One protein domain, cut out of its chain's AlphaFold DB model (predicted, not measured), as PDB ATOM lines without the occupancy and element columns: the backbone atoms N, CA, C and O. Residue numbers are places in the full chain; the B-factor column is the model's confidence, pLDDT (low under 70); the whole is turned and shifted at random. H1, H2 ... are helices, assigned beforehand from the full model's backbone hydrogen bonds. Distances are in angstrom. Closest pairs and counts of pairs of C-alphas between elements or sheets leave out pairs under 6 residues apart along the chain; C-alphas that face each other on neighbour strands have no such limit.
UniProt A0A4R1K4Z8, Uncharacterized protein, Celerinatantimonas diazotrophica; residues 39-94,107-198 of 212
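AT A GLANCE: This is residues 39 to 94 and 107 to 198 of the 212 residues of an uncharacterized protein of Celerinatantimonas diazotrophica (UniProt A0A4R1K4Z8). An elongated helical body has H3 through its middle, with H6 crossing it, the H1-H2 hairpin on another side, and H4 and H5, set at a corner, on a third. 148 residues are printed, with six named helices, H1 to H6 in order, and no named strand: all helix. The whole is compact, radius of gyration of the C-alphas 16.2 A, spanning 50 by 30 by 23 A.

IN THESE COORDINATES: H1, residues 41 to 69, 41.7 A long, begins at C-alpha 41 (-34.850, -37.451, -33.241). H2 is 77 to 88, H3 110 to 134, H4 148 to 158, H5 161 to 175, and H6 180 to 198, ending at (-41.203, -26.593, -45.264).

HOW THE PARTS SIT: H3, the hub, touches H6 with residues 111 to 119 alone, the closest C-alphas, Gly 115 and Ala 187, being 3.9 A apart. H1 and H2, a hairpin, touch at Tyr 52 and Leu 84, C-alphas 5.7 A apart. Every O i to N i+4 pair is within hydrogen-bond range except in H3, 18 of 21.

THE WHOLE: Residues 95 to 106 are cut out, a C-alpha gap of 28.5 A. The H3 to H4 link is long. Confidence is under 70 at 14 residues, among them 75 to 79.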
ATOM      1  N   ILE A  39     -42.644 -37.241 -32.232       71.69
ATOM      2  CA  ILE A  39     -41.520 -36.627 -32.940       71.69
ATOM      3  C   ILE A  39     -40.263 -37.451 -32.692       71.69
ATOM      4  O   ILE A  39     -39.818 -37.639 -31.554       71.69
ATOM      5  N   GLN A  40     -39.686 -37.954 -33.777       75.19
ATOM      6  CA  GLN A  40     -38.437 -38.693 -33.726       75.19
ATOM      7  C   GLN A  40     -37.243 -37.746 -33.803       75.19
ATOM      8  O   GLN A  40     -37.287 -36.692 -34.440       75.19
ATOM      9  N   ARG A  41     -36.126 -38.175 -33.208       79.06
ATOM     10  CA  ARG A  41     -34.850 -37.451 -33.241       79.06
ATOM     11  C   ARG A  41     -34.456 -37.025 -34.661       79.06
ATOM     12  O   ARG A  41     -34.152 -35.861 -34.886       79.06
ATOM     13  N   ALA A  42     -34.528 -37.947 -35.622       76.56
ATOM     14  CA  ALA A  42     -34.161 -37.681 -37.013       76.56
ATOM     15  C   ALA A  42     -35.033 -36.597 -37.677       76.56
ATOM     16  O   ALA A  42     -34.534 -35.806 -38.474       76.56
ATOM     17  N   GLU A  43     -36.323 -36.525 -37.336       75.69
ATOM     18  CA  GLU A  43     -37.243 -35.518 -37.882       75.69
ATOM     19  C   GLU A  43     -36.925 -34.125 -37.334       75.69
ATOM     20  O   GLU A  43     -36.931 -33.141 -38.079       75.69
ATOM     21  N   TYR A  44     -36.592 -34.049 -36.043       79.44
ATOM     22  CA  TYR A  44     -36.139 -32.821 -35.405       79.44
ATOM     23  C   TYR A  44     -34.801 -32.336 -35.980       79.44
ATOM     24  O   TYR A  44     -34.698 -31.177 -36.388       79.44
ATOM     25  N   GLU A  45     -33.797 -33.216 -36.079       80.81
ATOM     26  CA  GLU A  45     -32.488 -32.866 -36.647       80.81
ATOM     27  C   GLU A  45     -32.631 -32.355 -38.087       80.81
ATOM     28  O   GLU A  45     -32.102 -31.295 -38.430       80.81
ATOM     29  N   GLN A  46     -33.426 -33.043 -38.914       77.19
ATOM     30  CA  GLN A  46     -33.687 -32.630 -40.291       77.19
ATOM     31  C   GLN A  46     -34.410 -31.280 -40.364       77.19
ATOM     32  O   GLN A  46     -34.064 -30.439 -41.200       77.19
ATOM     33  N   PHE A  47     -35.399 -31.040 -39.497       78.38
ATOM     34  CA  PHE A  47     -36.082 -29.750 -39.417       78.38
ATOM     35  C   PHE A  47     -35.095 -28.628 -39.085       78.38
ATOM     36  O   PHE A  47     -35.008 -27.643 -39.815       78.38
ATOM     37  N   MET A  48     -34.294 -28.801 -38.040       81.81
ATOM     38  CA  MET A  48     -33.324 -27.803 -37.598       81.81
ATOM     39  C   MET A  48     -32.220 -27.552 -38.639       81.81
ATOM     40  O   MET A  48     -31.858 -26.397 -38.880       81.81
ATOM     41  N   LEU A  49     -31.759 -28.588 -39.352       80.94
ATOM     42  CA  LEU A  49     -30.855 -28.448 -40.503       80.94
ATOM     43  C   LEU A  49     -31.485 -27.616 -41.626       80.94
ATOM     44  O   LEU A  49     -30.851 -26.693 -42.150       80.94
ATOM     45  N   ASN A  50     -32.745 -27.884 -41.971       78.00
ATOM     46  CA  ASN A  50     -33.470 -27.128 -42.993       78.00
ATOM     47  C   ASN A  50     -33.598 -25.643 -42.615       78.00
ATOM     48  O   ASN A  50     -33.348 -24.767 -43.447       78.00
ATOM     49  N   ILE A  51     -33.927 -25.361 -41.352       81.06
ATOM     50  CA  ILE A  51     -34.030 -24.011 -40.784       81.06
ATOM     51  C   ILE A  51     -32.671 -23.291 -40.808       81.06
ATOM     52  O   ILE A  51     -32.600 -22.132 -41.235       81.06
ATOM     53  N   TYR A  52     -31.578 -23.963 -40.431       85.06
ATOM     54  CA  TYR A  52     -30.223 -23.405 -40.514       85.06
ATOM     55  C   TYR A  52     -29.845 -23.025 -41.945       85.06
ATOM     56  O   TYR A  52     -29.414 -21.899 -42.214       85.06
ATOM     57  N   HIS A  53     -30.007 -23.949 -42.886       80.62
ATOM     58  CA  HIS A  53     -29.584 -23.718 -44.258       80.62
ATOM     59  C   HIS A  53     -30.442 -22.665 -44.970       80.62
ATOM     60  O   HIS A  53     -29.891 -21.854 -45.723       80.62
ATOM     61  N   LEU A  54     -31.748 -22.610 -44.686       79.56
ATOM     62  CA  LEU A  54     -32.613 -21.523 -45.143       79.56
ATOM     63  C   LEU A  54     -32.154 -20.176 -44.569       79.56
ATOM     64  O   LEU A  54     -31.946 -19.230 -45.328       79.56
ATOM     65  N   SER A  55     -31.901 -20.104 -43.260       82.38
ATOM     66  CA  SER A  55     -31.382 -18.893 -42.605       82.38
ATOM     67  C   SER A  55     -30.059 -18.435 -43.228       82.38
ATOM     68  O   SER A  55     -29.847 -17.250 -43.480       82.38
ATOM     69  N   LYS A  56     -29.163 -19.381 -43.536       83.12
ATOM     70  CA  LYS A  56     -27.839 -19.108 -44.116       83.12
ATOM     71  C   LYS A  56     -27.952 -18.590 -45.543       83.12
ATOM     72  O   LYS A  56     -27.197 -17.702 -45.940       83.12
ATOM     73  N   PHE A  57     -28.879 -19.150 -46.315       79.81
ATOM     74  CA  PHE A  57     -29.196 -18.677 -47.655       79.81
ATOM     75  C   PHE A  57     -29.734 -17.241 -47.621       79.81
ATOM     76  O   PHE A  57     -29.223 -16.390 -48.349       79.81
ATOM     77  N   LEU A  58     -30.691 -16.953 -46.734       79.12
ATOM     78  CA  LEU A  58     -31.290 -15.623 -46.588       79.12
ATOM     79  C   LEU A  58     -30.273 -14.572 -46.118       79.12
ATOM     80  O   LEU A  58     -30.172 -13.527 -46.753       79.12
ATOM     81  N   SER A  59     -29.449 -14.876 -45.106       82.38
ATOM     82  CA  SER A  59     -28.413 -13.959 -44.589       82.38
ATOM     83  C   SER A  59     -27.485 -13.438 -45.694       82.38
ATOM     84  O   SER A  59     -27.276 -12.233 -45.817       82.38
ATOM     85  N   ARG A  60     -26.996 -14.323 -46.574       78.62
ATOM     86  CA  ARG A  60     -26.117 -13.921 -47.686       78.62
ATOM     87  C   ARG A  60     -26.825 -13.026 -48.699       78.62
ATOM     88  O   ARG A  60     -26.221 -12.085 -49.208       78.62
ATOM     89  N   ARG A  61     -28.087 -13.328 -49.020       77.50
ATOM     90  CA  ARG A  61     -28.867 -12.512 -49.963       77.50
ATOM     91  C   ARG A  61     -29.152 -11.136 -49.383       77.50
ATOM     92  O   ARG A  61     -29.014 -10.152 -50.098       77.50
ATOM     93  N   TYR A  62     -29.489 -11.066 -48.103       80.81
ATOM     94  CA  TYR A  62     -29.765  -9.810 -47.421       80.81
ATOM     95  C   TYR A  62     -28.543  -8.916 -47.358       80.81
ATOM     96  O   TYR A  62     -28.629  -7.788 -47.815       80.81
ATOM     97  N   GLN A  63     -27.386  -9.443 -46.958       82.50
ATOM     98  CA  GLN A  63     -26.140  -8.671 -46.956       82.50
ATOM     99  C   GLN A  63     -25.811  -8.085 -48.338       82.50
ATOM    100  O   GLN A  63     -25.339  -6.953 -48.448       82.50
ATOM    101  N   ALA A  64     -26.068  -8.839 -49.412       81.62
ATOM    102  CA  ALA A  64     -25.858  -8.351 -50.771       81.62
ATOM    103  C   ALA A  64     -26.835  -7.223 -51.148       81.62
ATOM    104  O   ALA A  64     -26.433  -6.263 -51.805       81.62
ATOM    105  N   VAL A  65     -28.100  -7.327 -50.734       81.69
ATOM    106  CA  VAL A  65     -29.143  -6.328 -51.013       81.69
ATOM    107  C   VAL A  65     -28.966  -5.077 -50.158       81.69
ATOM    108  O   VAL A  65     -28.975  -3.985 -50.708       81.69
ATOM    109  N   GLU A  66     -28.722  -5.227 -48.856       86.88
ATOM    110  CA  GLU A  66     -28.394  -4.147 -47.916       86.88
ATOM    111  C   GLU A  66     -27.247  -3.296 -48.459       86.88
ATOM    112  O   GLU A  66     -27.355  -2.076 -48.539       86.88
ATOM    113  N   LYS A  67     -26.175  -3.947 -48.936       86.06
ATOM    114  CA  LYS A  67     -25.040  -3.254 -49.552       86.06
ATOM    115  C   LYS A  67     -25.406  -2.568 -50.867       86.06
ATOM    116  O   LYS A  67     -24.918  -1.477 -51.132       86.06
ATOM    117  N   LYS A  68     -26.201  -3.219 -51.719       86.50
ATOM    118  CA  LYS A  68     -26.568  -2.687 -53.041       86.50
ATOM    119  C   LYS A  68     -27.519  -1.492 -52.945       86.50
ATOM    120  O   LYS A  68     -27.424  -0.590 -53.768       86.50
ATOM    121  N   LEU A  69     -28.453  -1.536 -52.002       84.06
ATOM    122  CA  LEU A  69     -29.491  -0.524 -51.810       84.06
ATOM    123  C   LEU A  69     -29.124   0.508 -50.735       84.06
ATOM    124  O   LEU A  69     -29.884   1.446 -50.533       84.06
ATOM    125  N   GLU A  70     -27.993   0.326 -50.048       87.56
ATOM    126  CA  GLU A  70     -27.535   1.176 -48.940       87.56
ATOM    127  C   GLU A  70     -28.567   1.274 -47.796       87.56
ATOM    128  O   GLU A  70     -28.796   2.329 -47.208       87.56
ATOM    129  N   ILE A  71     -29.198   0.141 -47.467       84.00
ATOM    130  CA  ILE A  71     -30.258   0.032 -46.449       84.00
ATOM    131  C   ILE A  71     -29.687  -0.575 -45.153       84.00
ATOM    132  O   ILE A  71     -28.830  -1.461 -45.226       84.00
ATOM    133  N   PRO A  72     -30.160  -0.157 -43.958       82.75
ATOM    134  CA  PRO A  72     -29.801  -0.799 -42.695       82.75
ATOM    135  C   PRO A  72     -30.141  -2.295 -42.648       82.75
ATOM    136  O   PRO A  72     -31.107  -2.753 -43.254       82.75
ATOM    137  N   SER A  73     -29.390  -3.049 -41.842       82.00
ATOM    138  CA  SER A  73     -29.698  -4.455 -41.567       82.00
ATOM    139  C   SER A  73     -30.900  -4.569 -40.630       82.00
ATOM    140  O   SER A  73     -30.773  -4.391 -39.417       82.00
ATOM    141  N   PHE A  74     -32.050  -4.952 -41.175       75.69
ATOM    142  CA  PHE A  74     -33.243  -5.311 -40.408       75.69
ATOM    143  C   PHE A  74     -33.284  -6.800 -40.056       75.69
ATOM    144  O   PHE A  74     -33.967  -7.205 -39.122       75.69
ATOM    145  N   ALA A  75     -32.533  -7.653 -40.742       65.38
ATOM    146  CA  ALA A  75     -32.581  -9.078 -40.468       65.38
ATOM    147  C   ALA A  75     -31.757  -9.456 -39.222       65.38
ATOM    148  O   ALA A  75     -30.529  -9.504 -39.264       65.38
ATOM    149  N   ILE A  76     -32.418  -9.861 -38.128       67.50
ATOM    150  CA  ILE A  76     -31.769 -10.388 -36.901       67.50
ATOM    151  C   ILE A  76     -31.225 -11.827 -37.121       67.50
ATOM    152  O   ILE A  76     -30.994 -12.608 -36.202       67.50
ATOM    153  N   ILE A  77     -30.994 -12.226 -38.373       68.88
ATOM    154  CA  ILE A  77     -30.632 -13.597 -38.748       68.88
ATOM    155  C   ILE A  77     -29.280 -14.012 -38.171       68.88
ATOM    156  O   ILE A  77     -29.111 -15.172 -37.819       68.88
ATOM    157  N   ASN A  78     -28.311 -13.102 -38.056       68.75
ATOM    158  CA  ASN A  78     -26.936 -13.482 -37.713       68.75
ATOM    159  C   ASN A  78     -26.797 -14.017 -36.276       68.75
ATOM    160  O   ASN A  78     -26.015 -14.940 -36.048       68.75
ATOM    161  N   TRP A  79     -27.582 -13.503 -35.323       68.69
ATOM    162  CA  TRP A  79     -27.612 -14.028 -33.950       68.69
ATOM    163  C   TRP A  79     -28.271 -15.402 -33.879       68.69
ATOM    164  O   TRP A  79     -27.740 -16.323 -33.263       68.69
ATOM    165  N   HIS A  80     -29.370 -15.563 -34.605       81.19
ATOM    166  CA  HIS A  80     -30.090 -16.823 -34.724       81.19
ATOM    167  C   HIS A  80     -29.277 -17.886 -35.488       81.19
ATOM    168  O   HIS A  80     -29.309 -19.057 -35.131       81.19
ATOM    169  N   LEU A  81     -28.482 -17.491 -36.487       85.25
ATOM    170  CA  LEU A  81     -27.619 -18.382 -37.266       85.25
ATOM    171  C   LEU A  81     -26.499 -19.008 -36.449       85.25
ATOM    172  O   LEU A  81     -26.154 -20.161 -36.699       85.25
ATOM    173  N   LYS A  82     -25.913 -18.249 -35.519       86.50
ATOM    174  CA  LYS A  82     -24.886 -18.777 -34.621       86.50
ATOM    175  C   LYS A  82     -25.482 -19.865 -33.727       86.50
ATOM    176  O   LYS A  82     -24.952 -20.967 -33.715       86.50
ATOM    177  N   ALA A  83     -26.611 -19.580 -33.083       87.88
ATOM    178  CA  ALA A  83     -27.289 -20.539 -32.215       87.88
ATOM    179  C   ALA A  83     -27.778 -21.779 -32.983       87.88
ATOM    180  O   ALA A  83     -27.551 -22.902 -32.549       87.88
ATOM    181  N   LEU A  84     -28.354 -21.587 -34.178       88.19
ATOM    182  CA  LEU A  84     -28.709 -22.692 -35.073       88.19
ATOM    183  C   LEU A  84     -27.487 -23.539 -35.420       88.19
ATOM    184  O   LEU A  84     -27.585 -24.756 -35.408       88.19
ATOM    185  N   ARG A  85     -26.341 -22.913 -35.720       87.88
ATOM    186  CA  ARG A  85     -25.095 -23.624 -36.026       87.88
ATOM    187  C   ARG A  85     -24.621 -24.466 -34.842       87.88
ATOM    188  O   ARG A  85     -24.329 -25.637 -35.036       87.88
ATOM    189  N   GLU A  86     -24.545 -23.870 -33.657       87.12
ATOM    190  CA  GLU A  86     -24.102 -24.541 -32.425       87.12
ATOM    191  C   GLU A  86     -25.006 -25.725 -32.064       87.12
ATOM    192  O   GLU A  86     -24.532 -26.744 -31.565       87.12
ATOM    193  N   GLU A  87     -26.299 -25.613 -32.366       86.62
ATOM    194  CA  GLU A  87     -27.258 -26.698 -32.208       86.62
ATOM    195  C   GLU A  87     -27.032 -27.829 -33.214       86.62
ATOM    196  O   GLU A  87     -26.858 -28.979 -32.814       86.62
ATOM    197  N   ILE A  88     -26.971 -27.518 -34.513       85.19
ATOM    198  CA  ILE A  88     -26.875 -28.558 -35.546       85.19
ATOM    199  C   ILE A  88     -25.495 -29.218 -35.642       85.19
ATOM    200  O   ILE A  88     -25.399 -30.329 -36.154       85.19
ATOM    201  N   GLU A  89     -24.420 -28.572 -35.178       85.38
ATOM    202  CA  GLU A  89     -23.065 -29.154 -35.175       85.38
ATOM    203  C   GLU A  89     -22.963 -30.397 -34.282       85.38
ATOM    204  O   GLU A  89     -22.026 -31.183 -34.419       85.38
ATOM    205  N   ARG A  90     -23.942 -30.600 -33.392       78.69
ATOM    206  CA  ARG A  90     -24.058 -31.781 -32.531       78.69
ATOM    207  C   ARG A  90     -24.827 -32.929 -33.192       78.69
ATOM    208  O   ARG A  90     -24.835 -34.033 -32.654       78.69
ATOM    209  N   PHE A  91     -25.477 -32.693 -34.333       82.06
ATOM    210  CA  PHE A  91     -26.266 -33.710 -35.021       82.06
ATOM    211  C   PHE A  91     -25.372 -34.613 -35.867       82.06
ATOM    212  O   PHE A  91     -24.533 -34.146 -36.637       82.06
ATOM    213  N   GLU A  92     -25.612 -35.920 -35.797       70.25
ATOM    214  CA  GLU A  92     -24.902 -36.916 -36.615       70.25
ATOM    215  C   GLU A  92     -25.127 -36.676 -38.120       70.25
ATOM    216  O   GLU A  92     -24.264 -36.952 -38.953       70.25
ATOM    217  N   SER A  93     -26.281 -36.099 -38.460       64.62
ATOM    218  CA  SER A  93     -26.751 -35.809 -39.814       64.62
ATOM    219  C   SER A  93     -26.243 -34.486 -40.410       64.62
ATOM    220  O   SER A  93     -26.606 -34.158 -41.541       64.62
ATOM    221  N   PHE A  94     -25.378 -33.733 -39.714       60.91
ATOM    222  CA  PHE A  94     -24.937 -32.387 -40.122       60.91
ATOM    223  C   PHE A  94     -24.406 -32.284 -41.567       60.91
ATOM    224  O   PHE A  94     -24.532 -31.239 -42.206       60.91
ATOM    225  N   VAL A 107     -34.966 -10.641 -54.585       59.38
ATOM    226  CA  VAL A 107     -34.930  -9.467 -53.711       59.38
ATOM    227  C   VAL A 107     -34.163  -8.382 -54.461       59.38
ATOM    228  O   VAL A 107     -32.933  -8.436 -54.538       59.38
ATOM    229  N   ILE A 108     -34.889  -7.477 -55.112       69.62
ATOM    230  CA  ILE A 108     -34.323  -6.457 -56.002       69.62
ATOM    231  C   ILE A 108     -34.606  -5.053 -55.460       69.62
ATOM    232  O   ILE A 108     -33.769  -4.170 -55.659       69.62
ATOM    233  N   THR A 109     -35.722  -4.860 -54.752       82.44
ATOM    234  CA  THR A 109     -36.157  -3.562 -54.210       82.44
ATOM    235  C   THR A 109     -36.088  -3.490 -52.679       82.44
ATOM    236  O   THR A 109     -35.836  -4.486 -51.992       82.44
ATOM    237  N   ALA A 110     -36.306  -2.289 -52.130       83.88
ATOM    238  CA  ALA A 110     -36.405  -2.076 -50.689       83.88
ATOM    239  C   ALA A 110     -37.636  -2.795 -50.107       83.88
ATOM    240  O   ALA A 110     -37.540  -3.447 -49.072       83.88
ATOM    241  N   GLU A 111     -38.766  -2.751 -50.812       85.06
ATOM    242  CA  GLU A 111     -40.007  -3.465 -50.502       85.06
ATOM    243  C   GLU A 111     -39.785  -4.980 -50.448       85.06
ATOM    244  O   GLU A 111     -40.259  -5.651 -49.526       85.06
ATOM    245  N   ASP A 112     -39.017  -5.520 -51.401       80.56
ATOM    246  CA  ASP A 112     -38.675  -6.938 -51.422       80.56
ATOM    247  C   ASP A 112     -37.919  -7.339 -50.154       80.56
ATOM    248  O   ASP A 112     -38.234  -8.341 -49.504       80.56
ATOM    249  N   TYR A 113     -36.913  -6.538 -49.800       84.88
ATOM    250  CA  TYR A 113     -36.067  -6.772 -48.638       84.88
ATOM    251  C   TYR A 113     -36.853  -6.663 -47.334       84.88
ATOM    252  O   TYR A 113     -36.791  -7.573 -46.503       84.88
ATOM    253  N   LEU A 114     -37.640  -5.599 -47.175       82.62
ATOM    254  CA  LEU A 114     -38.451  -5.369 -45.984       82.62
ATOM    255  C   LEU A 114     -39.518  -6.452 -45.804       82.62
ATOM    256  O   LEU A 114     -39.652  -6.988 -44.705       82.62
ATOM    257  N   GLY A 115     -40.219  -6.839 -46.876       80.56
ATOM    258  CA  GLY A 115     -41.195  -7.930 -46.832       80.56
ATOM    259  C   GLY A 115     -40.560  -9.265 -46.429       80.56
ATOM    260  O   GLY A 115     -41.115 -10.011 -45.624       80.56
ATOM    261  N   CYS A 116     -39.345  -9.547 -46.905       79.75
ATOM    262  CA  CYS A 116     -38.605 -10.746 -46.518       79.75
ATOM    263  C   CYS A 116     -38.120 -10.684 -45.055       79.75
ATOM    264  O   CYS A 116     -38.318 -11.642 -44.305       79.75
ATOM    265  N   SER A 117     -37.558  -9.548 -44.623       81.81
ATOM    266  CA  SER A 117     -37.144  -9.324 -43.229       81.81
ATOM    267  C   SER A 117     -38.317  -9.487 -42.264       81.81
ATOM    268  O   SER A 117     -38.145 -10.037 -41.175       81.81
ATOM    269  N   TYR A 118     -39.507  -9.048 -42.672       79.69
ATOM    270  CA  TYR A 118     -40.734  -9.212 -41.906       79.69
ATOM    271  C   TYR A 118     -41.085 -10.691 -41.691       79.69
ATOM    272  O   TYR A 118     -41.321 -11.119 -40.562       79.69
ATOM    273  N   VAL A 119     -41.080 -11.498 -42.758       77.75
ATOM    274  CA  VAL A 119     -41.390 -12.941 -42.686       77.75
ATOM    275  C   VAL A 119     -40.378 -13.700 -41.824       77.75
ATOM    276  O   VAL A 119     -40.750 -14.604 -41.074       77.75
ATOM    277  N   VAL A 120     -39.100 -13.323 -41.876       78.94
ATOM    278  CA  VAL A 120     -38.072 -13.919 -41.012       78.94
ATOM    279  C   VAL A 120     -38.317 -13.584 -39.545       78.94
ATOM    280  O   VAL A 120     -38.303 -14.488 -38.709       78.94
ATOM    281  N   HIS A 121     -38.582 -12.313 -39.234       77.69
ATOM    282  CA  HIS A 121     -38.944 -11.893 -37.881       77.69
ATOM    283  C   HIS A 121     -40.166 -12.668 -37.373       77.69
ATOM    284  O   HIS A 121     -40.183 -13.161 -36.242       77.69
ATOM    285  N   PHE A 122     -41.178 -12.811 -38.228       75.06
ATOM    286  CA  PHE A 122     -42.393 -13.547 -37.925       75.06
ATOM    287  C   PHE A 122     -42.108 -15.003 -37.523       75.06
ATOM    288  O   PHE A 122     -42.560 -15.452 -36.466       75.06
ATOM    289  N   TRP A 123     -41.336 -15.747 -38.325       76.00
ATOM    290  CA  TRP A 123     -40.976 -17.126 -37.976       76.00
ATOM    291  C   TRP A 123     -40.198 -17.149 -36.663       76.00
ATOM    292  O   TRP A 123     -40.538 -17.931 -35.778       76.00
ATOM    293  N   GLN A 124     -39.171 -16.310 -36.509       77.19
ATOM    294  CA  GLN A 124     -38.330 -16.301 -35.307       77.19
ATOM    295  C   GLN A 124     -39.147 -16.033 -34.038       77.19
ATOM    296  O   GLN A 124     -38.885 -16.644 -33.002       77.19
ATOM    297  N   SER A 125     -40.178 -15.191 -34.145       72.62
ATOM    298  CA  SER A 125     -41.107 -14.909 -33.051       72.62
ATOM    299  C   SER A 125     -41.931 -16.135 -32.650       72.62
ATOM    300  O   SER A 125     -42.082 -16.433 -31.465       72.62
ATOM    301  N   ASN A 126     -42.397 -16.899 -33.637       72.69
ATOM    302  CA  ASN A 126     -43.190 -18.112 -33.425       72.69
ATOM    303  C   ASN A 126     -42.346 -19.352 -33.087       72.69
ATOM    304  O   ASN A 126     -42.848 -20.306 -32.491       72.69
ATOM    305  N   ALA A 127     -41.043 -19.332 -33.390       76.75
ATOM    306  CA  ALA A 127     -40.130 -20.433 -33.090       76.75
ATOM    307  C   ALA A 127     -40.110 -20.772 -31.593       76.75
ATOM    308  O   ALA A 127     -39.984 -21.941 -31.241       76.75
ATOM    309  N   LYS A 128     -40.305 -19.777 -30.713       80.12
ATOM    310  CA  LYS A 128     -40.352 -19.984 -29.260       80.12
ATOM    311  C   LYS A 128     -41.380 -21.038 -28.869       80.12
ATOM    312  O   LYS A 128     -41.057 -21.942 -28.104       80.12
ATOM    313  N   GLN A 129     -42.606 -20.921 -29.379       74.06
ATOM    314  CA  GLN A 129     -43.696 -21.825 -29.019       74.06
ATOM    315  C   GLN A 129     -43.379 -23.251 -29.472       74.06
ATOM    316  O   GLN A 129     -43.415 -24.174 -28.662       74.06
ATOM    317  N   VAL A 130     -42.973 -23.406 -30.735       75.12
ATOM    318  CA  VAL A 130     -42.621 -24.705 -31.325       75.12
ATOM    319  C   VAL A 130     -41.481 -25.369 -30.556       75.12
ATOM    320  O   VAL A 130     -41.595 -26.519 -30.143       75.12
ATOM    321  N   LEU A 131     -40.394 -24.641 -30.305       79.75
ATOM    322  CA  LEU A 131     -39.219 -25.168 -29.613       79.75
ATOM    323  C   LEU A 131     -39.494 -25.469 -28.133       79.75
ATOM    324  O   LEU A 131     -38.964 -26.444 -27.610       79.75
ATOM    325  N   THR A 132     -40.348 -24.686 -27.467       80.50
ATOM    326  CA  THR A 132     -40.776 -24.966 -26.083       80.50
ATOM    327  C   THR A 132     -41.536 -26.287 -26.008       80.50
ATOM    328  O   THR A 132     -41.291 -27.089 -25.110       80.50
ATOM    329  N   THR A 133     -42.421 -26.540 -26.973       77.12
ATOM    330  CA  THR A 133     -43.135 -27.814 -27.097       77.12
ATOM    331  C   THR A 133     -42.175 -28.968 -27.407       77.12
ATOM    332  O   THR A 133     -42.262 -30.021 -26.779       77.12
ATOM    333  N   LEU A 134     -41.209 -28.769 -28.309       77.50
ATOM    334  CA  LEU A 134     -40.200 -29.779 -28.657       77.50
ATOM    335  C   LEU A 134     -39.272 -30.129 -27.484       77.50
ATOM    336  O   LEU A 134     -38.907 -31.288 -27.319       77.50
ATOM    337  N   LYS A 135     -38.943 -29.161 -26.622       81.69
ATOM    338  CA  LYS A 135     -38.131 -29.381 -25.413       81.69
ATOM    339  C   LYS A 135     -38.778 -30.340 -24.410       81.69
ATOM    340  O   LYS A 135     -38.086 -30.913 -23.577       81.69
ATOM    341  N   GLN A 136     -40.093 -30.527 -24.484       81.25
ATOM    342  CA  GLN A 136     -40.834 -31.447 -23.618       81.25
ATOM    343  C   GLN A 136     -40.876 -32.886 -24.166       81.25
ATOM    344  O   GLN A 136     -41.410 -33.773 -23.501       81.25
ATOM    345  N   VAL A 137     -40.330 -33.137 -25.360       79.25
ATOM    346  CA  VAL A 137     -40.330 -34.459 -26.000       79.25
ATOM    347  C   VAL A 137     -39.278 -35.367 -25.350       79.25
ATOM    348  O   VAL A 137     -38.089 -35.066 -25.459       79.25
ATOM    349  N   PRO A 138     -39.648 -36.526 -24.766       76.56
ATOM    350  CA  PRO A 138     -38.694 -37.395 -24.065       76.56
ATOM    351  C   PRO A 138     -37.526 -37.906 -24.925       76.56
ATOM    352  O   PRO A 138     -36.432 -38.136 -24.419       76.56
ATOM    353  N   SER A 139     -37.731 -38.086 -26.235       74.94
ATOM    354  CA  SER A 139     -36.670 -38.501 -27.169       74.94
ATOM    355  C   SER A 139     -35.654 -37.388 -27.468       74.94
ATOM    356  O   SER A 139     -34.581 -37.679 -27.994       74.94
ATOM    357  N   LEU A 140     -35.977 -36.135 -27.126       75.50
ATOM    358  CA  LEU A 140     -35.152 -34.944 -27.341       75.50
ATOM    359  C   LEU A 140     -34.589 -34.370 -26.028       75.50
ATOM    360  O   LEU A 140     -33.857 -33.393 -26.068       75.50
ATOM    361  N   THR A 141     -34.887 -34.958 -24.864       69.81
ATOM    362  CA  THR A 141     -34.387 -34.490 -23.552       69.81
ATOM    363  C   THR A 141     -33.017 -35.064 -23.164       69.81
ATOM    364  O   THR A 141     -32.612 -34.954 -22.011       69.81
ATOM    365  N   SER A 142     -32.309 -35.724 -24.085       67.94
ATOM    366  CA  SER A 142     -30.953 -36.244 -23.844       67.94
ATOM    367  C   SER A 142     -29.892 -35.137 -23.890       67.94
ATOM    368  O   SER A 142     -30.087 -34.161 -24.612       67.94
ATOM    369  N   ASP A 143     -28.724 -35.360 -23.276       62.97
ATOM    370  CA  ASP A 143     -27.564 -34.437 -23.256       62.97
ATOM    371  C   ASP A 143     -27.079 -33.956 -24.646       62.97
ATOM    372  O   ASP A 143     -26.305 -33.007 -24.748       62.97
ATOM    373  N   ALA A 144     -27.523 -34.595 -25.733       62.81
ATOM    374  CA  ALA A 144     -27.238 -34.176 -27.103       62.81
ATOM    375  C   ALA A 144     -28.005 -32.908 -27.554       62.81
ATOM    376  O   ALA A 144     -27.606 -32.282 -28.539       62.81
ATOM    377  N   PHE A 145     -29.076 -32.503 -26.856       71.81
ATOM    378  CA  PHE A 145     -29.965 -31.404 -27.258       71.81
ATOM    379  C   PHE A 145     -30.057 -30.316 -26.180       71.81
ATOM    380  O   PHE A 145     -30.845 -30.410 -25.242       71.81
ATOM    381  N   ASN A 146     -29.298 -29.229 -26.350       74.75
ATOM    382  CA  ASN A 146     -29.335 -28.086 -25.421       74.75
ATOM    383  C   ASN A 146     -30.314 -26.980 -25.836       74.75
ATOM    384  O   ASN A 146     -30.431 -25.991 -25.119       74.75
ATOM    385  N   PHE A 147     -31.009 -27.117 -26.973       83.75
ATOM    386  CA  PHE A 147     -31.966 -26.113 -27.450       83.75
ATOM    387  C   PHE A 147     -31.351 -24.701 -27.545       83.75
ATOM    388  O   PHE A 147     -31.970 -23.711 -27.154       83.75
ATOM    389  N   GLU A 148     -30.121 -24.588 -28.066       87.12
ATOM    390  CA  GLU A 148     -29.393 -23.307 -28.167       87.12
ATOM    391  C   GLU A 148     -30.195 -22.275 -28.973       87.12
ATOM    392  O   GLU A 148     -30.244 -21.091 -28.627       87.12
ATOM    393  N   TYR A 149     -30.892 -22.718 -30.028       87.19
ATOM    394  CA  TYR A 149     -31.752 -21.835 -30.802       87.19
ATOM    395  C   TYR A 149     -32.942 -21.314 -29.993       87.19
ATOM    396  O   TYR A 149     -33.293 -20.141 -30.127       87.19
ATOM    397  N   LEU A 150     -33.535 -22.135 -29.116       86.56
ATOM    398  CA  LEU A 150     -34.588 -21.678 -28.204       86.56
ATOM    399  C   LEU A 150     -34.049 -20.602 -27.264       86.56
ATOM    400  O   LEU A 150     -34.684 -19.562 -27.121       86.56
ATOM    401  N   HIS A 151     -32.864 -20.808 -26.687       86.25
ATOM    402  CA  HIS A 151     -32.230 -19.820 -25.813       86.25
ATOM    403  C   HIS A 151     -31.967 -18.492 -26.526       86.25
ATOM    404  O   HIS A 151     -32.244 -17.426 -25.972       86.25
ATOM    405  N   ALA A 152     -31.498 -18.532 -27.775       86.88
ATOM    406  CA  ALA A 152     -31.337 -17.328 -28.582       86.88
ATOM    407  C   ALA A 152     -32.678 -16.618 -28.819       86.88
ATOM    408  O   ALA A 152     -32.769 -15.410 -28.612       86.88
ATOM    409  N   VAL A 153     -33.729 -17.362 -29.184       84.88
ATOM    410  CA  VAL A 153     -35.082 -16.816 -29.368       84.88
ATOM    411  C   VAL A 153     -35.599 -16.174 -28.075       84.88
ATOM    412  O   VAL A 153     -36.090 -15.047 -28.109       84.88
ATOM    413  N   GLU A 154     -35.459 -16.844 -26.931       85.88
ATOM    414  CA  GLU A 154     -35.865 -16.329 -25.619       85.88
ATOM    415  C   GLU A 154     -35.121 -15.048 -25.238       85.88
ATOM    416  O   GLU A 154     -35.745 -14.098 -24.760       85.88
ATOM    417  N   ASN A 155     -33.814 -14.990 -25.496       85.38
ATOM    418  CA  ASN A 155     -33.003 -13.810 -25.230       85.38
ATOM    419  C   ASN A 155     -33.420 -12.617 -26.107       85.38
ATOM    420  O   ASN A 155     -33.535 -11.498 -25.603       85.38
ATOM    421  N   THR A 156     -33.717 -12.843 -27.390       82.44
ATOM    422  CA  THR A 156     -34.228 -11.797 -28.292       82.44
ATOM    423  C   THR A 156     -35.563 -11.226 -27.783       82.44
ATOM    424  O   THR A 156     -35.776 -10.011 -27.835       82.44
ATOM    425  N   VAL A 157     -36.436 -12.068 -27.209       78.69
ATOM    426  CA  VAL A 157     -37.686 -11.618 -26.557       78.69
ATOM    427  C   VAL A 157     -37.377 -10.785 -25.316       78.69
ATOM    428  O   VAL A 157     -37.880  -9.672 -25.170       78.69
ATOM    429  N   ALA A 158     -36.560 -11.330 -24.411       80.88
ATOM    430  CA  ALA A 158     -36.300 -10.761 -23.090       80.88
ATOM    431  C   ALA A 158     -35.603  -9.397 -23.165       80.88
ATOM    432  O   ALA A 158     -35.893  -8.502 -22.376       80.88
ATOM    433  N   THR A 159     -34.717  -9.223 -24.143       81.81
ATOM    434  CA  THR A 159     -33.980  -7.971 -24.375       81.81
ATOM    435  C   THR A 159     -34.789  -6.923 -25.142       81.81
ATOM    436  O   THR A 159     -34.296  -5.823 -25.382       81.81
ATOM    437  N   GLY A 160     -36.029  -7.232 -25.543       78.56
ATOM    438  CA  GLY A 160     -36.884  -6.307 -26.287       78.56
ATOM    439  C   GLY A 160     -36.400  -6.023 -27.711       78.56
ATOM    440  O   GLY A 160     -36.875  -5.075 -28.338       78.56
ATOM    441  N   GLN A 161     -35.492  -6.840 -28.252       79.25
ATOM    442  CA  GLN A 161     -34.919  -6.644 -29.585       79.25
ATOM    443  C   GLN A 161     -35.982  -6.668 -30.688       79.25
ATOM    444  O   GLN A 161     -35.875  -5.907 -31.644       79.25
ATOM    445  N   TRP A 162     -37.052  -7.455 -30.531       76.25
ATOM    446  CA  TRP A 162     -38.194  -7.448 -31.458       76.25
ATOM    447  C   TRP A 162     -38.961  -6.125 -31.458       76.25
ATOM    448  O   TRP A 162     -39.360  -5.626 -32.509       76.25
ATOM    449  N   ARG A 163     -39.149  -5.525 -30.277       77.19
ATOM    450  CA  ARG A 163     -39.803  -4.220 -30.152       77.19
ATOM    451  C   ARG A 163     -38.948  -3.135 -30.798       77.19
ATOM    452  O   ARG A 163     -39.459  -2.355 -31.594       77.19
ATOM    453  N   HIS A 164     -37.652  -3.145 -30.502       80.19
ATOM    454  CA  HIS A 164     -36.700  -2.204 -31.078       80.19
ATOM    455  C   HIS A 164     -36.614  -2.332 -32.606       80.19
ATOM    456  O   HIS A 164     -36.671  -1.334 -33.318       80.19
ATOM    457  N   TRP A 165     -36.561  -3.564 -33.119       82.62
ATOM    458  CA  TRP A 165     -36.605  -3.834 -34.553       82.62
ATOM    459  C   TRP A 165     -37.846  -3.227 -35.211       82.62
ATOM    460  O   TRP A 165     -37.721  -2.516 -36.205       82.62
ATOM    461  N   ARG A 166     -39.030  -3.458 -34.629       78.19
ATOM    462  CA  ARG A 166     -40.309  -2.945 -35.141       78.19
ATOM    463  C   ARG A 166     -40.323  -1.418 -35.209       78.19
ATOM    464  O   ARG A 166     -40.799  -0.867 -36.193       78.19
ATOM    465  N   GLU A 167     -39.784  -0.745 -34.196       80.88
ATOM    466  CA  GLU A 167     -39.688   0.719 -34.161       80.88
ATOM    467  C   GLU A 167     -38.789   1.261 -35.284       80.88
ATOM    468  O   GLU A 167     -39.195   2.166 -36.013       80.88
ATOM    469  N   ILE A 168     -37.597   0.683 -35.481       81.75
ATOM    470  CA  ILE A 168     -36.688   1.111 -36.558       81.75
ATOM    471  C   ILE A 168     -37.301   0.796 -37.929       81.75
ATOM    472  O   ILE A 168     -37.250   1.637 -38.825       81.75
ATOM    473  N   PHE A 169     -37.908  -0.382 -38.090       81.44
ATOM    474  CA  PHE A 169     -38.557  -0.809 -39.329       81.44
ATOM    475  C   PHE A 169     -39.689   0.149 -39.731       81.44
ATOM    476  O   PHE A 169     -39.678   0.670 -40.847       81.44
ATOM    477  N   SER A 170     -40.616   0.456 -38.812       77.50
ATOM    478  CA  SER A 170     -41.705   1.422 -39.039       77.50
ATOM    479  C   SER A 170     -41.180   2.815 -39.389       77.50
ATOM    480  O   SER A 170     -41.610   3.405 -40.384       77.50
ATOM    481  N   ASN A 171     -40.216   3.330 -38.619       80.50
ATOM    482  CA  ASN A 171     -39.648   4.655 -38.868       80.50
ATOM    483  C   ASN A 171     -38.983   4.734 -40.246       80.50
ATOM    484  O   ASN A 171     -39.190   5.698 -40.979       80.50
ATOM    485  N   TRP A 172     -38.219   3.706 -40.625       84.62
ATOM    486  CA  TRP A 172     -37.529   3.682 -41.909       84.62
ATOM    487  C   TRP A 172     -38.510   3.639 -43.084       84.62
ATOM    488  O   TRP A 172     -38.342   4.415 -44.027       84.62
ATOM    489  N   MET A 173     -39.558   2.806 -43.000       82.94
ATOM    490  CA  MET A 173     -40.620   2.750 -44.014       82.94
ATOM    491  C   MET A 173     -41.285   4.109 -44.228       82.94
ATOM    492  O   MET A 173     -41.504   4.510 -45.371       82.94
ATOM    493  N   TYR A 174     -41.579   4.820 -43.137       79.81
ATOM    494  CA  TYR A 174     -42.194   6.142 -43.192       79.81
ATOM    495  C   TYR A 174     -41.268   7.173 -43.847       79.81
ATOM    496  O   TYR A 174     -41.673   7.871 -44.775       79.81
ATOM    497  N   THR A 175     -40.008   7.243 -43.406       84.31
ATOM    498  CA  THR A 175     -39.029   8.206 -43.934       84.31
ATOM    499  C   THR A 175     -38.763   8.013 -45.426       84.31
ATOM    500  O   THR A 175     -38.593   8.999 -46.140       84.31
ATOM    501  N   HIS A 176     -38.754   6.767 -45.904       83.56
ATOM    502  CA  HIS A 176     -38.418   6.434 -47.292       83.56
ATOM    503  C   HIS A 176     -39.645   6.233 -48.186       83.56
ATOM    504  O   HIS A 176     -39.485   5.851 -49.341       83.56
ATOM    505  N   GLN A 177     -40.853   6.510 -47.676       85.19
ATOM    506  CA  GLN A 177     -42.111   6.431 -48.431       85.19
ATOM    507  C   GLN A 177     -42.302   5.083 -49.139       85.19
ATOM    508  O   GLN A 177     -42.679   5.019 -50.309       85.19
ATOM    509  N   ILE A 178     -42.016   3.999 -48.419       84.31
ATOM    510  CA  ILE A 178     -42.070   2.642 -48.964       84.31
ATOM    511  C   ILE A 178     -43.474   2.309 -49.463       84.31
ATOM    512  O   ILE A 178     -44.471   2.558 -48.777       84.31
ATOM    513  N   CYS A 179     -43.552   1.716 -50.656       82.38
ATOM    514  CA  CYS A 179     -44.826   1.321 -51.238       82.38
ATOM    515  C   CYS A 179     -45.419   0.149 -50.448       82.38
ATOM    516  O   CYS A 179     -44.965  -0.994 -50.547       82.38
ATOM    517  N   GLN A 180     -46.458   0.431 -49.660       74.25
ATOM    518  CA  GLN A 180     -47.069  -0.556 -48.767       74.25
ATOM    519  C   GLN A 180     -47.631  -1.763 -49.527       74.25
ATOM    520  O   GLN A 180     -47.408  -2.897 -49.114       74.25
ATOM    521  N   GLU A 181     -48.298  -1.541 -50.664       75.94
ATOM    522  CA  GLU A 181     -48.861  -2.619 -51.488       75.94
ATOM    523  C   GLU A 181     -47.778  -3.582 -51.994       75.94
ATOM    524  O   GLU A 181     -47.924  -4.804 -51.903       75.94
ATOM    525  N   GLN A 182     -46.651  -3.045 -52.467       80.06
ATOM    526  CA  GLN A 182     -45.525  -3.846 -52.949       80.06
ATOM    527  C   GLN A 182     -44.815  -4.589 -51.812       80.06
ATOM    528  O   GLN A 182     -44.472  -5.763 -51.968       80.06
ATOM    529  N   LEU A 183     -44.640  -3.954 -50.649       80.38
ATOM    530  CA  LEU A 183     -44.086  -4.618 -49.467       80.38
ATOM    531  C   LEU A 183     -44.965  -5.798 -49.038       80.38
ATOM    532  O   LEU A 183     -44.451  -6.887 -48.778       80.38
ATOM    533  N   ILE A 184     -46.286  -5.613 -49.014       74.50
ATOM    534  CA  ILE A 184     -47.260  -6.665 -48.691       74.50
ATOM    535  C   ILE A 184     -47.172  -7.819 -49.697       74.50
ATOM    536  O   ILE A 184     -47.122  -8.991 -49.305       74.50
ATOM    537  N   GLN A 185     -47.125  -7.510 -50.995       77.06
ATOM    538  CA  GLN A 185     -46.998  -8.516 -52.049       77.06
ATOM    539  C   GLN A 185     -45.688  -9.306 -51.917       77.06
ATOM    540  O   GLN A 185     -45.684 -10.538 -52.046       77.06
ATOM    541  N   SER A 186     -44.590  -8.613 -51.610       80.88
ATOM    542  CA  SER A 186     -43.306  -9.238 -51.302       80.88
ATOM    543  C   SER A 186     -43.428 -10.172 -50.097       80.88
ATOM    544  O   SER A 186     -43.160 -11.366 -50.234       80.88
ATOM    545  N   ALA A 187     -43.900  -9.680 -48.947       77.06
ATOM    546  CA  ALA A 187     -44.035 -10.474 -47.726       77.06
ATOM    547  C   ALA A 187     -44.869 -11.742 -47.968       77.06
ATOM    548  O   ALA A 187     -44.452 -12.841 -47.606       77.06
ATOM    549  N   THR A 188     -45.990 -11.620 -48.681       72.94
ATOM    550  CA  THR A 188     -46.845 -12.755 -49.066       72.94
ATOM    551  C   THR A 188     -46.095 -13.775 -49.928       72.94
ATOM    552  O   THR A 188     -46.180 -14.983 -49.707       72.94
ATOM    553  N   THR A 189     -45.311 -13.306 -50.900       76.69
ATOM    554  CA  THR A 189     -44.511 -14.177 -51.775       76.69
ATOM    555  C   THR A 189     -43.434 -14.924 -50.990       76.69
ATOM    556  O   THR A 189     -43.283 -16.139 -51.136       76.69
ATOM    557  N   GLN A 190     -42.702 -14.216 -50.128       76.31
ATOM    558  CA  GLN A 190     -41.667 -14.798 -49.268       76.31
ATOM    559  C   GLN A 190     -42.261 -15.823 -48.307       76.31
ATOM    560  O   GLN A 190     -41.681 -16.885 -48.073       76.31
ATOM    561  N   PHE A 191     -43.455 -15.524 -47.807       74.38
ATOM    562  CA  PHE A 191     -44.187 -16.413 -46.941       74.38
ATOM    563  C   PHE A 191     -44.578 -17.724 -47.645       74.38
ATOM    564  O   PHE A 191     -44.253 -18.809 -47.162       74.38
ATOM    565  N   ASN A 192     -45.165 -17.649 -48.841       72.00
ATOM    566  CA  ASN A 192     -45.508 -18.836 -49.630       72.00
ATOM    567  C   ASN A 192     -44.278 -19.697 -49.961       72.00
ATOM    568  O   ASN A 192     -44.347 -20.925 -49.926       72.00
ATOM    569  N   ILE A 193     -43.127 -19.070 -50.223       74.19
ATOM    570  CA  ILE A 193     -41.864 -19.784 -50.457       74.19
ATOM    571  C   ILE A 193     -41.419 -20.545 -49.205       74.19
ATOM    572  O   ILE A 193     -40.983 -21.691 -49.323       74.19
ATOM    573  N   LEU A 194     -41.548 -19.945 -48.017       73.75
ATOM    574  CA  LEU A 194     -41.270 -20.621 -46.749       73.75
ATOM    575  C   LEU A 194     -42.188 -21.837 -46.559       73.75
ATOM    576  O   LEU A 194     -41.696 -22.916 -46.232       73.75
ATOM    577  N   VAL A 195     -43.489 -21.695 -46.824       70.56
ATOM    578  CA  VAL A 195     -44.460 -22.803 -46.731       70.56
ATOM    579  C   VAL A 195     -44.106 -23.934 -47.684       70.56
ATOM    580  O   VAL A 195     -44.010 -25.086 -47.265       70.56
ATOM    581  N   GLU A 196     -43.867 -23.623 -48.959       71.38
ATOM    582  CA  GLU A 196     -43.472 -24.628 -49.944       71.38
ATOM    583  C   GLU A 196     -42.169 -25.328 -49.557       71.38
ATOM    584  O   GLU A 196     -42.027 -26.534 -49.762       71.38
ATOM    585  N   PHE A 197     -41.203 -24.576 -49.026       71.50
ATOM    586  CA  PHE A 197     -39.929 -25.118 -48.582       71.50
ATOM    587  C   PHE A 197     -40.118 -26.095 -47.416       71.50
ATOM    588  O   PHE A 197     -39.580 -27.202 -47.472       71.50
ATOM    589  N   LEU A 198     -40.908 -25.725 -46.405       68.94
ATOM    590  CA  LEU A 198     -41.203 -26.593 -45.264       68.94
ATOM    591  C   LEU A 198     -41.976 -27.846 -45.698       68.94
ATOM    592  O   LEU A 198     -41.602 -28.947 -45.308       68.94
TER     593      LEU A 198